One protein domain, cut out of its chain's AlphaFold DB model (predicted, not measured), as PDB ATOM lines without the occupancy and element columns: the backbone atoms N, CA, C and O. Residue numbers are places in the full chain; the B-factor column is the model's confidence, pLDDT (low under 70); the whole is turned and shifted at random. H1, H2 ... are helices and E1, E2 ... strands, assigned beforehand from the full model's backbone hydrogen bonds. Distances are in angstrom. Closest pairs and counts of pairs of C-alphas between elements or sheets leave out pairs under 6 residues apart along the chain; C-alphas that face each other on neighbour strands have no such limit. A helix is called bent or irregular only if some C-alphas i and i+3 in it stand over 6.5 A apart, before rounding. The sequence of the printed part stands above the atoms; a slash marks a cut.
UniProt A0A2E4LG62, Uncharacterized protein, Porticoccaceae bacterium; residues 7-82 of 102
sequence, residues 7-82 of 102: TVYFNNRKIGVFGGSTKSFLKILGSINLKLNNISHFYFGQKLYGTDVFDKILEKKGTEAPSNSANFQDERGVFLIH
ATOM      1  N   THR A   7     -23.498  46.853  -9.114       97.44
ATOM      2  CA  THR A   7     -24.702  46.080  -9.435       97.44
ATOM      3  C   THR A   7     -25.866  46.529  -8.563       97.44
ATOM      4  O   THR A   7     -25.692  46.807  -7.383       97.44
ATOM      5  N   VAL A   8     -27.075  46.573  -9.122       97.25
ATOM      6  CA  VAL A   8     -28.301  46.771  -8.343       97.25
ATOM      7  C   VAL A   8     -29.097  45.476  -8.330       97.25
ATOM      8  O   VAL A   8     -29.416  44.922  -9.387       97.25
ATOM      9  N   TYR A   9     -29.441  45.022  -7.130       96.19
ATOM     10  CA  TYR A   9     -30.280  43.866  -6.868       96.19
ATOM     11  C   TYR A   9     -31.606  44.318  -6.258       96.19
ATOM     12  O   TYR A   9     -31.616  45.133  -5.344       96.19
ATOM     13  N   PHE A  10     -32.721  43.770  -6.725       93.50
ATOM     14  CA  PHE A  10     -34.045  43.937  -6.132       93.50
ATOM     15  C   PHE A  10     -34.579  42.567  -5.729       93.50
ATOM     16  O   PHE A  10     -34.703  41.690  -6.584       93.50
ATOM     17  N   ASN A  11     -34.840  42.357  -4.434       90.94
ATOM     18  CA  ASN A  11     -35.223  41.055  -3.870       90.94
ATOM     19  C   ASN A  11     -34.329  39.909  -4.396       90.94
ATOM     20  O   ASN A  11     -34.805  38.926  -4.963       90.94
ATOM     21  N   ASN A  12     -33.009  40.088  -4.264       87.75
ATOM     22  CA  ASN A  12     -31.943  39.180  -4.718       87.75
ATOM     23  C   ASN A  12     -31.871  38.924  -6.236       87.75
ATOM     24  O   ASN A  12     -31.109  38.069  -6.684       87.75
ATOM     25  N   ARG A  13     -32.604  39.682  -7.060       91.19
ATOM     26  CA  ARG A  13     -32.505  39.617  -8.525       91.19
ATOM     27  C   ARG A  13     -31.763  40.825  -9.064       91.19
ATOM     28  O   ARG A  13     -32.110  41.956  -8.747       91.19
ATOM     29  N   LYS A  14     -30.763  40.599  -9.911       95.19
ATOM     30  CA  LYS A  14     -30.052  41.679 -10.600       95.19
ATOM     31  C   LYS A  14     -31.009  42.420 -11.540       95.19
ATOM     32  O   LYS A  14     -31.609  41.795 -12.409       95.19
ATOM     33  N   ILE A  15     -31.104  43.740 -11.390       95.31
ATOM     34  CA  ILE A  15     -31.953  44.608 -12.227       95.31
ATOM     35  C   ILE A  15     -31.154  45.594 -13.083       95.31
ATOM     36  O   ILE A  15     -31.689  46.160 -14.030       95.31
ATOM     37  N   GLY A  16     -29.871  45.810 -12.781       96.50
ATOM     38  CA  GLY A  16     -29.045  46.721 -13.567       96.50
ATOM     39  C   GLY A  16     -27.624  46.874 -13.042       96.50
ATOM     40  O   GLY A  16     -27.269  46.338 -11.993       96.50
ATOM     41  N   VAL A  17     -26.815  47.616 -13.801       96.94
ATOM     42  CA  VAL A  17     -25.454  48.022 -13.428       96.94
ATOM     43  C   VAL A  17     -25.248  49.508 -13.714       96.94
ATOM     44  O   VAL A  17     -25.816  50.040 -14.667       96.94
ATOM     45  N   PHE A  18     -24.446  50.188 -12.898       95.81
ATOM     46  CA  PHE A  18     -24.196  51.625 -13.019       95.81
ATOM     47  C   PHE A  18     -22.773  51.997 -12.600       95.81
ATOM     48  O   PHE A  18     -22.110  51.251 -11.891       95.81
ATOM     49  N   GLY A  19     -22.306  53.175 -13.018       95.38
ATOM     50  CA  GLY A  19     -20.961  53.680 -12.708       95.38
ATOM     51  C   GLY A  19     -20.855  54.472 -11.401       95.38
ATOM     52  O   GLY A  19     -20.163  55.481 -11.375       95.38
ATOM     53  N   GLY A  20     -21.615  54.128 -10.357       93.25
ATOM     54  CA  GLY A  20     -21.507  54.764  -9.029       93.25
ATOM     55  C   GLY A  20     -22.249  56.101  -8.847       93.25
ATOM     56  O   GLY A  20     -22.459  56.533  -7.721       93.25
ATOM     57  N   SER A  21     -22.705  56.752  -9.925       95.56
ATOM     58  CA  SER A  21     -23.460  58.015  -9.833       95.56
ATOM     59  C   SER A  21     -24.921  57.816  -9.398       95.56
ATOM     60  O   SER A  21     -25.602  56.931  -9.931       95.56
ATOM     61  N   THR A  22     -25.456  58.744  -8.604       95.81
ATOM     62  CA  THR A  22     -26.880  58.827  -8.233       95.81
ATOM     63  C   THR A  22     -27.796  58.856  -9.453       95.81
ATOM     64  O   THR A  22     -28.791  58.137  -9.503       95.81
ATOM     65  N   LYS A  23     -27.454  59.648 -10.480       95.75
ATOM     66  CA  LYS A  23     -28.267  59.770 -11.702       95.75
ATOM     67  C   LYS A  23     -28.473  58.416 -12.387       95.75
ATOM     68  O   LYS A  23     -29.589  58.081 -12.776       95.75
ATOM     69  N   SER A  24     -27.401  57.639 -12.525       95.31
ATOM     70  CA  SER A  24     -27.456  56.322 -13.168       95.31
ATOM     71  C   SER A  24     -28.198  55.299 -12.308       95.31
ATOM     72  O   SER A  24     -28.987  54.525 -12.841       95.31
ATOM     73  N   PHE A  25     -28.018  55.344 -10.985       96.50
ATOM     74  CA  PHE A  25     -28.775  54.511 -10.051       96.50
ATOM     75  C   PHE A  25     -30.286  54.789 -10.129       96.50
ATOM     76  O   PHE A  25     -31.075  53.869 -10.334       96.50
ATOM     77  N   LEU A  26     -30.704  56.059 -10.078       96.00
ATOM     78  CA  LEU A  26     -32.115  56.445 -10.202       96.00
ATOM     79  C   LEU A  26     -32.719  56.061 -11.558       96.00
ATOM     80  O   LEU A  26     -33.892  55.697 -11.619       96.00
ATOM     81  N   LYS A  27     -31.928  56.089 -12.639       96.31
ATOM     82  CA  LYS A  27     -32.368  55.609 -13.956       96.31
ATOM     83  C   LYS A  27     -32.701  54.113 -13.934       96.31
ATOM     84  O   LYS A  27     -33.695  53.719 -14.539       96.31
ATOM     85  N   ILE A  28     -31.915  53.297 -13.223       96.31
ATOM     86  CA  ILE A  28     -32.213  51.867 -13.035       96.31
ATOM     87  C   ILE A  28     -33.539  51.705 -12.290       96.31
ATOM     88  O   ILE A  28     -34.409  50.984 -12.769       96.31
ATOM     89  N   LEU A  29     -33.737  52.418 -11.177       93.50
ATOM     90  CA  LEU A  29     -34.993  52.331 -10.421       93.50
ATOM     91  C   LEU A  29     -36.202  52.757 -11.268       93.50
ATOM     92  O   LEU A  29     -37.220  52.068 -11.301       93.50
ATOM     93  N   GLY A  30     -36.062  53.852 -12.020       90.69
ATOM     94  CA  GLY A  30     -37.097  54.345 -12.927       90.69
ATOM     95  C   GLY A  30     -37.455  53.357 -14.041       90.69
ATOM     96  O   GLY A  30     -38.622  53.265 -14.405       90.69
ATOM     97  N   SER A  31     -36.491  52.569 -14.535       91.94
ATOM     98  CA  SER A  31     -36.730  51.564 -15.588       91.94
ATOM     99  C   SER A  31     -37.670  50.431 -15.167       91.94
ATOM    100  O   SER A  31     -38.289  49.801 -16.019       91.94
ATOM    101  N   ILE A  32     -37.814  50.210 -13.858       87.94
ATOM    102  CA  ILE A  32     -38.721  49.220 -13.265       87.94
ATOM    103  C   ILE A  32     -39.847  49.875 -12.447       87.94
ATOM    104  O   ILE A  32     -40.487  49.212 -11.637       87.94
ATOM    105  N   ASN A  33     -40.074  51.184 -12.629       88.56
ATOM    106  CA  ASN A  33     -41.063  51.979 -11.891       88.56
ATOM    107  C   ASN A  33     -40.941  51.876 -10.351       88.56
ATOM    108  O   ASN A  33     -41.928  51.958  -9.617       88.56
ATOM    109  N   LEU A  34     -39.719  51.695  -9.842       86.31
ATOM    110  CA  LEU A  34     -39.442  51.603  -8.412       86.31
ATOM    111  C   LEU A  34     -39.069  52.985  -7.865       86.31
ATOM    112  O   LEU A  34     -38.141  53.636  -8.340       86.31
ATOM    113  N   LYS A  35     -39.784  53.443  -6.835       89.19
ATOM    114  CA  LYS A  35     -39.468  54.692  -6.124       89.19
ATOM    115  C   LYS A  35     -38.638  54.391  -4.883       89.19
ATOM    116  O   LYS A  35     -38.872  53.389  -4.216       89.19
ATOM    117  N   LEU A  36     -37.736  55.306  -4.513       88.50
ATOM    118  CA  LEU A  36     -36.902  55.164  -3.310       88.50
ATOM    119  C   LEU A  36     -37.714  54.922  -2.032       88.50
ATOM    120  O   LEU A  36     -37.277  54.175  -1.168       88.50
ATOM    121  N   ASN A  37     -38.883  55.552  -1.911       86.50
ATOM    122  CA  ASN A  37     -39.746  55.423  -0.735       86.50
ATOM    123  C   ASN A  37     -40.502  54.086  -0.682       86.50
ATOM    124  O   ASN A  37     -41.041  53.745   0.361       86.50
ATOM    125  N   ASN A  38     -40.526  53.331  -1.783       86.44
ATOM    126  CA  ASN A  38     -41.174  52.023  -1.846       86.44
ATOM    127  C   ASN A  38     -40.197  50.889  -1.493       86.44
ATOM    128  O   ASN A  38     -40.573  49.721  -1.526       86.44
ATOM    129  N   ILE A  39     -38.936  51.206  -1.200       90.12
ATOM    130  CA  ILE A  39     -37.920  50.233  -0.806       90.12
ATOM    131  C   ILE A  39     -37.900  50.184   0.719       90.12
ATOM    132  O   ILE A  39     -37.709  51.210   1.368       90.12
ATOM    133  N   SER A  40     -38.109  48.995   1.280       90.44
ATOM    134  CA  SER A  40     -38.163  48.789   2.728       90.44
ATOM    135  C   SER A  40     -36.780  48.905   3.356       90.44
ATOM    136  O   SER A  40     -36.632  49.554   4.383       90.44
ATOM    137  N   HIS A  41     -35.771  48.286   2.736       92.06
ATOM    138  CA  HIS A  41     -34.387  48.351   3.201       92.06
ATOM    139  C   HIS A  41     -33.416  48.467   2.030       92.06
ATOM    140  O   HIS A  41     -33.601  47.842   0.982       92.06
ATOM    141  N   PHE A  42     -32.358  49.243   2.247       94.38
ATOM    142  CA  PHE A  42     -31.204  49.329   1.366       94.38
ATOM    143  C   PHE A  42     -30.021  48.673   2.074       94.38
ATOM    144  O   PHE A  42     -29.620  49.132   3.140       94.38
ATOM    145  N   TYR A  43     -29.435  47.645   1.469       95.88
ATOM    146  CA  TYR A  43     -28.112  47.168   1.851       95.88
ATOM    147  C   TYR A  43     -27.088  47.562   0.797       95.88
ATOM    148  O   TYR A  43     -27.412  47.646  -0.390       95.88
ATOM    149  N   PHE A  44     -25.851  47.802   1.213       96.38
ATOM    150  CA  PHE A  44     -24.769  48.136   0.295       96.38
ATOM    151  C   PHE A  44     -23.489  47.379   0.631       96.38
ATOM    152  O   PHE A  44     -23.151  47.188   1.796       96.38
ATOM    153  N   GLY A  45     -22.768  46.949  -0.400       95.12
ATOM    154  CA  GLY A  45     -21.432  46.389  -0.250       95.12
ATOM    155  C   GLY A  45     -20.376  47.465   0.030       95.12
ATOM    156  O   GLY A  45     -20.510  48.623  -0.372       95.12
ATOM    157  N   GLN A  46     -19.287  47.072   0.693       93.62
ATOM    158  CA  GLN A  46     -18.229  47.976   1.163       93.62
ATOM    159  C   GLN A  46     -17.533  48.773   0.047       93.62
ATOM    160  O   GLN A  46     -16.996  49.848   0.287       93.62
ATOM    161  N   LYS A  47     -17.530  48.307  -1.206       94.75
ATOM    162  CA  LYS A  47     -16.857  49.029  -2.301       94.75
ATOM    163  C   LYS A  47     -17.653  50.237  -2.805       94.75
ATOM    164  O   LYS A  47     -17.183  50.916  -3.717       94.75
ATOM    165  N   LEU A  48     -18.835  50.504  -2.243       94.50
ATOM    166  CA  LEU A  48     -19.640  51.690  -2.542       94.50
ATOM    167  C   LEU A  48     -19.232  52.929  -1.730       94.50
ATOM    168  O   LEU A  48     -19.671  54.022  -2.087       94.50
ATOM    169  N   TYR A  49     -18.392  52.802  -0.695       94.56
ATOM    170  CA  TYR A  49     -17.882  53.958   0.052       94.56
ATOM    171  C   TYR A  49     -17.207  54.982  -0.879       94.56
ATOM    172  O   TYR A  49     -16.417  54.618  -1.751       94.56
ATOM    173  N   GLY A  50     -17.540  56.265  -0.697       91.62
ATOM    174  CA  GLY A  50     -17.006  57.378  -1.496       91.62
ATOM    175  C   GLY A  50     -17.580  57.496  -2.913       91.62
ATOM    176  O   GLY A  50     -17.073  58.272  -3.722       91.62
ATOM    177  N   THR A  51     -18.617  56.723  -3.252       94.88
ATOM    178  CA  THR A  51     -19.367  56.928  -4.498       94.88
ATOM    179  C   THR A  51     -20.437  58.003  -4.320       94.88
ATOM    180  O   THR A  51     -21.039  58.128  -3.258       94.88
ATOM    181  N   ASP A  52     -20.776  58.717  -5.397       95.44
ATOM    182  CA  ASP A  52     -21.832  59.740  -5.358       95.44
ATOM    183  C   ASP A  52     -23.195  59.175  -4.907       95.44
ATOM    184  O   ASP A  52     -23.952  59.865  -4.226       95.44
ATOM    185  N   VAL A  53     -23.523  57.919  -5.252       95.62
ATOM    186  CA  VAL A  53     -24.742  57.258  -4.749       95.62
ATOM    187  C   VAL A  53     -24.673  56.987  -3.246       95.62
ATOM    188  O   VAL A  53     -25.704  57.054  -2.570       95.62
ATOM    189  N   PHE A  54     -23.487  56.690  -2.714       96.88
ATOM    190  CA  PHE A  54     -23.305  56.470  -1.289       96.88
ATOM    191  C   PHE A  54     -23.549  57.765  -0.524       96.88
ATOM    192  O   PHE A  54     -24.499  57.821   0.255       96.88
ATOM    193  N   ASP A  55     -22.815  58.823  -0.862       96.12
ATOM    194  CA  ASP A  55     -22.875  60.115  -0.170       96.12
ATOM    195  C   ASP A  55     -24.287  60.738  -0.210       96.12
ATOM    196  O   ASP A  55     -24.729  61.434   0.706       96.12
ATOM    197  N   LYS A  56     -25.041  60.509  -1.295       95.94
ATOM    198  CA  LYS A  56     -26.363  61.131  -1.477       95.94
ATOM    199  C   LYS A  56     -27.532  60.278  -1.007       95.94
ATOM    200  O   LYS A  56     -28.566  60.846  -0.644       95.94
ATOM    201  N   ILE A  57     -27.412  58.951  -1.052       94.88
ATOM    202  CA  ILE A  57     -28.529  58.029  -0.801       94.88
ATOM    203  C   ILE A  57     -28.176  56.997   0.268       94.88
ATOM    204  O   ILE A  57     -28.900  56.899   1.261       94.88
ATOM    205  N   LEU A  58     -27.119  56.208   0.060       95.38
ATOM    206  CA  LEU A  58     -26.871  55.021   0.890       95.38
ATOM    207  C   LEU A  58     -26.398  55.379   2.299       95.38
ATOM    208  O   LEU A  58     -26.791  54.694   3.231       95.38
ATOM    209  N   GLU A  59     -25.665  56.475   2.484       95.50
ATOM    210  CA  GLU A  59     -25.266  56.956   3.815       95.50
ATOM    211  C   GLU A  59     -26.489  57.254   4.702       95.50
ATOM    212  O   GLU A  59     -26.478  57.020   5.906       95.50
ATOM    213  N   LYS A  60     -27.583  57.737   4.098       92.50
ATOM    214  CA  LYS A  60     -28.781  58.195   4.822       92.50
ATOM    215  C   LYS A  60     -29.850  57.122   4.986       92.50
ATOM    216  O   LYS A  60     -30.653  57.199   5.910       92.50
ATOM    217  N   LYS A  61     -29.941  56.190   4.032       90.62
ATOM    218  CA  LYS A  61     -31.026  55.192   3.950       90.62
ATOM    219  C   LYS A  61     -30.538  53.746   3.979       90.62
ATOM    220  O   LYS A  61     -31.363  52.838   4.050       90.62
ATOM    221  N   GLY A  62     -29.237  53.534   3.826       92.38
ATOM    222  CA  GLY A  62     -28.623  52.228   3.677       92.38
ATOM    223  C   GLY A  62     -28.016  51.694   4.959       92.38
ATOM    224  O   GLY A  62     -27.727  52.417   5.905       92.38
ATOM    225  N   THR A  63     -27.800  50.389   4.962       94.75
ATOM    226  CA  THR A  63     -27.016  49.677   5.964       94.75
ATOM    227  C   THR A  63     -25.946  48.874   5.241       94.75
ATOM    228  O   THR A  63     -26.212  48.293   4.187       94.75
ATOM    229  N   GLU A  64     -24.731  48.839   5.776       95.12
ATOM    230  CA  GLU A  64     -23.695  47.991   5.196       95.12
ATOM    231  C   GLU A  64     -24.154  46.525   5.223       95.12
ATOM    232  O   GLU A  64     -24.724  46.044   6.205       95.12
ATOM    233  N   ALA A  65     -23.960  45.827   4.109       92.19
ATOM    234  CA  ALA A  65     -24.334  44.436   3.979       92.19
ATOM    235  C   ALA A  65     -23.536  43.562   4.970       92.19
ATOM    236  O   ALA A  65     -22.308  43.649   5.005       92.19
ATOM    237  N   PRO A  66     -24.198  42.683   5.746       86.75
ATOM    238  CA  PRO A  66     -23.505  41.793   6.667       86.75
ATOM    239  C   PRO A  66     -22.599  40.819   5.908       86.75
ATOM    240  O   PRO A  66     -23.054  40.070   5.041       86.75
ATOM    241  N   SER A  67     -21.320  40.791   6.288       76.12
ATOM    242  CA  SER A  67     -20.257  40.040   5.604       76.12
ATOM    243  C   SER A  67     -20.458  38.518   5.610       76.12
ATOM    244  O   SER A  67     -19.832  37.804   4.835       76.12
ATOM    245  N   ASN A  68     -21.328  38.004   6.482       80.00
ATOM    246  CA  ASN A  68     -21.645  36.583   6.637       80.00
ATOM    247  C   ASN A  68     -22.976  36.165   5.978       80.00
ATOM    248  O   ASN A  68     -23.423  35.035   6.169       80.00
ATOM    249  N   SER A  69     -23.628  37.047   5.215       82.19
ATOM    250  CA  SER A  69     -24.905  36.742   4.564       82.19
ATOM    251  C   SER A  69     -24.717  36.189   3.154       82.19
ATOM    252  O   SER A  69     -24.172  36.853   2.273       82.19
ATOM    253  N   ALA A  70     -25.282  35.007   2.894       80.31
ATOM    254  CA  ALA A  70     -25.333  34.429   1.549       80.31
ATOM    255  C   ALA A  70     -26.109  35.303   0.543       80.31
ATOM    256  O   ALA A  70     -25.895  35.197  -0.661       80.31
ATOM    257  N   ASN A  71     -26.986  36.188   1.029       81.62
ATOM    258  CA  ASN A  71     -27.808  37.051   0.182       81.62
ATOM    259  C   ASN A  71     -27.078  38.322  -0.288       81.62
ATOM    260  O   ASN A  71     -27.561  38.978  -1.208       81.62
ATOM    261  N   PHE A  72     -25.938  38.674   0.320       88.50
ATOM    262  CA  PHE A  72     -25.269  39.963   0.102       88.50
ATOM    263  C   PHE A  72     -23.765  39.820  -0.183       88.50
ATOM    264  O   PHE A  72     -22.938  40.487   0.429       88.50
ATOM    265  N   GLN A  73     -23.406  38.931  -1.111       88.94
ATOM    266  CA  GLN A  73     -22.002  38.615  -1.414       88.94
ATOM    267  C   GLN A  73     -21.309  39.607  -2.370       88.94
ATOM    268  O   GLN A  73     -20.084  39.625  -2.439       88.94
ATOM    269  N   ASP A  74     -22.056  40.420  -3.127       93.00
ATOM    270  CA  ASP A  74     -21.460  41.409  -4.040       93.00
ATOM    271  C   ASP A  74     -20.998  42.654  -3.264       93.00
ATOM    272  O   ASP A  74     -21.805  43.503  -2.880       93.00
ATOM    273  N   GLU A  75     -19.684  42.796  -3.076       93.62
ATOM    274  CA  GLU A  75     -19.075  43.958  -2.419       93.62
ATOM    275  C   GLU A  75     -19.340  45.288  -3.151       93.62
ATOM    276  O   GLU A  75     -19.178  46.355  -2.559       93.62
ATOM    277  N   ARG A  76     -19.741  45.248  -4.428       95.31
ATOM    278  CA  ARG A  76     -20.146  46.402  -5.253       95.31
ATOM    279  C   ARG A  76     -21.660  46.435  -5.490       95.31
ATOM    280  O   ARG A  76     -22.134  47.158  -6.370       95.31
ATOM    281  N   GLY A  77     -22.413  45.648  -4.727       96.00
ATOM    282  CA  GLY A  77     -23.855  45.516  -4.836       96.00
ATOM    283  C   GLY A  77     -24.609  46.550  -4.005       96.00
ATOM    284  O   GLY A  77     -24.291  46.793  -2.843       96.00
ATOM    285  N   VAL A  78     -25.658  47.121  -4.592       96.94
ATOM    286  CA  VAL A  78     -26.763  47.755  -3.868       96.94
ATOM    287  C   VAL A  78     -27.918  46.761  -3.846       96.94
ATOM    288  O   VAL A  78     -28.412  46.376  -4.907       96.94
ATOM    289  N   PHE A  79     -28.366  46.353  -2.665       96.12
ATOM    290  CA  PHE A  79     -29.440  45.383  -2.487       96.12
ATOM    291  C   PHE A  79     -30.682  46.074  -1.943       96.12
ATOM    292  O   PHE A  79     -30.683  46.651  -0.858       96.12
ATOM    293  N   LEU A  80     -31.748  46.021  -2.723       94.81
ATOM    294  CA  LEU A  80     -33.020  46.657  -2.444       94.81
ATOM    295  C   LEU A  80     -33.991  45.579  -1.993       94.81
ATOM    296  O   LEU A  80     -34.334  44.683  -2.769       94.81
ATOM    297  N   ILE A  81     -34.426  45.669  -0.742       91.50
ATOM    298  CA  ILE A  81     -35.432  44.770  -0.192       91.50
ATOM    299  C   ILE A  81     -36.766  45.493  -0.205       91.50
ATOM    300  O   ILE A  81     -36.925  46.559   0.392       91.50
ATOM    301  N   HIS A  82     -37.727  44.893  -0.889       85.00
ATOM    302  CA  HIS A  82     -39.120  45.278  -0.814       85.00
ATOM    303  C   HIS A  82     -39.866  44.169  -0.085       85.00
ATOM    304  O   HIS A  82     -40.137  43.109  -0.656       85.00
TER     305      HIS A  82
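Overview. This is residues 7 to 82 of the 102 residues of an uncharacterized protein of Porticoccaceae bacterium (UniProt A0A2E4LG62). What does the whole look like? A twisted sheet of five strands makes one layer, and two helices, H1 and H2, cover one of its faces, with H1 toward the E2 edge and H2 toward the E4 edge. A long loop, residues 65 to 76, leads from E4 to E5, its C-alphas 9 to 18 A from the mean of all C-alphas. What are the parts? The 76 printed residues hold two named helices and five named strands, in the order E1 E2 H1 E3 H2 E4 E5, of mixed class; the mixed sheet runs E2 E1 E5 E3 E4. How large is it? It is compact, with a radius of gyration of the C-alphas of 11.0 A and spans of 31 by 25 by 20 A.

Arrangement. How do the strands pair? E1, residues 7 to 10, and E2, residues 13 to 18, form an antiparallel hairpin, with N 8 and O 16 2.9 A apart. E1 is parallel to E5, residues 77 to 81, with N 9 and O 78 at 2.8 A, and E5 is antiparallel to E3, residues 41 to 44, with N 43 and O 79 at 2.8 A. E3 is parallel to E4, residues 62 to 64, with N 63 and O 42 at 2.9 A. Where are the helices? H1, residues 22 to 31, and H2, residues 52 to 61, are on the same face, two layers with helices on one face of a sheet, at heights over the sheet of 8.9 A and 9.4 A. H1 lies over E2, their closest C-alphas being those of Phe 18 and Ser 24, 5.7 A apart; H2 lies over E3 and E4, with Phe 42 and Lys 61 the closest C-alphas of E3 and H2, 6.4 A apart. H1 and H2 touch, the closest C-alphas being those of Thr 22 and Val 53, 4.4 A apart, at a steep tilt of 68 degrees, only just short of about perpendicular. What units do they make? E3, H2, E4 is a strand-helix-strand unit, two parallel neighbour strands with a helix between along the chain, and E2, H1, E3 is a split one, with E1 and E5 between its strands in the sheet; both crossovers are right-handed. How are the helix backbones? In H1 every O i to N i+4 pair is within hydrogen-bond range, in H2 4 of 6; H2 is only just irregular, with C-alphas 56 and 59 6.8 A apart.

Along the chain. Where does the first strand begin? E1 begins at C-alpha 7, (-24.702, 46.080, -9.435), and is 10.1 A long; E2 measures 15.3 A. How long are the others? H1 measures 14.3 A, E3 10.0 A, H2 13.9 A and E4 6.7 A. Where does the last strand end? E5, 12.5 A long, ends at C-alpha 81, (-35.432, 44.770, -0.192).

Size, cuts and confidence. How far does it reach? The two C-alphas farthest apart, those of Asn 33 and Asn 68, are 30.9 A apart. Is it whole and sure? The printed part has no cut, E4 to E5 is the long link, and no printed residue is under 70 in pLDDT.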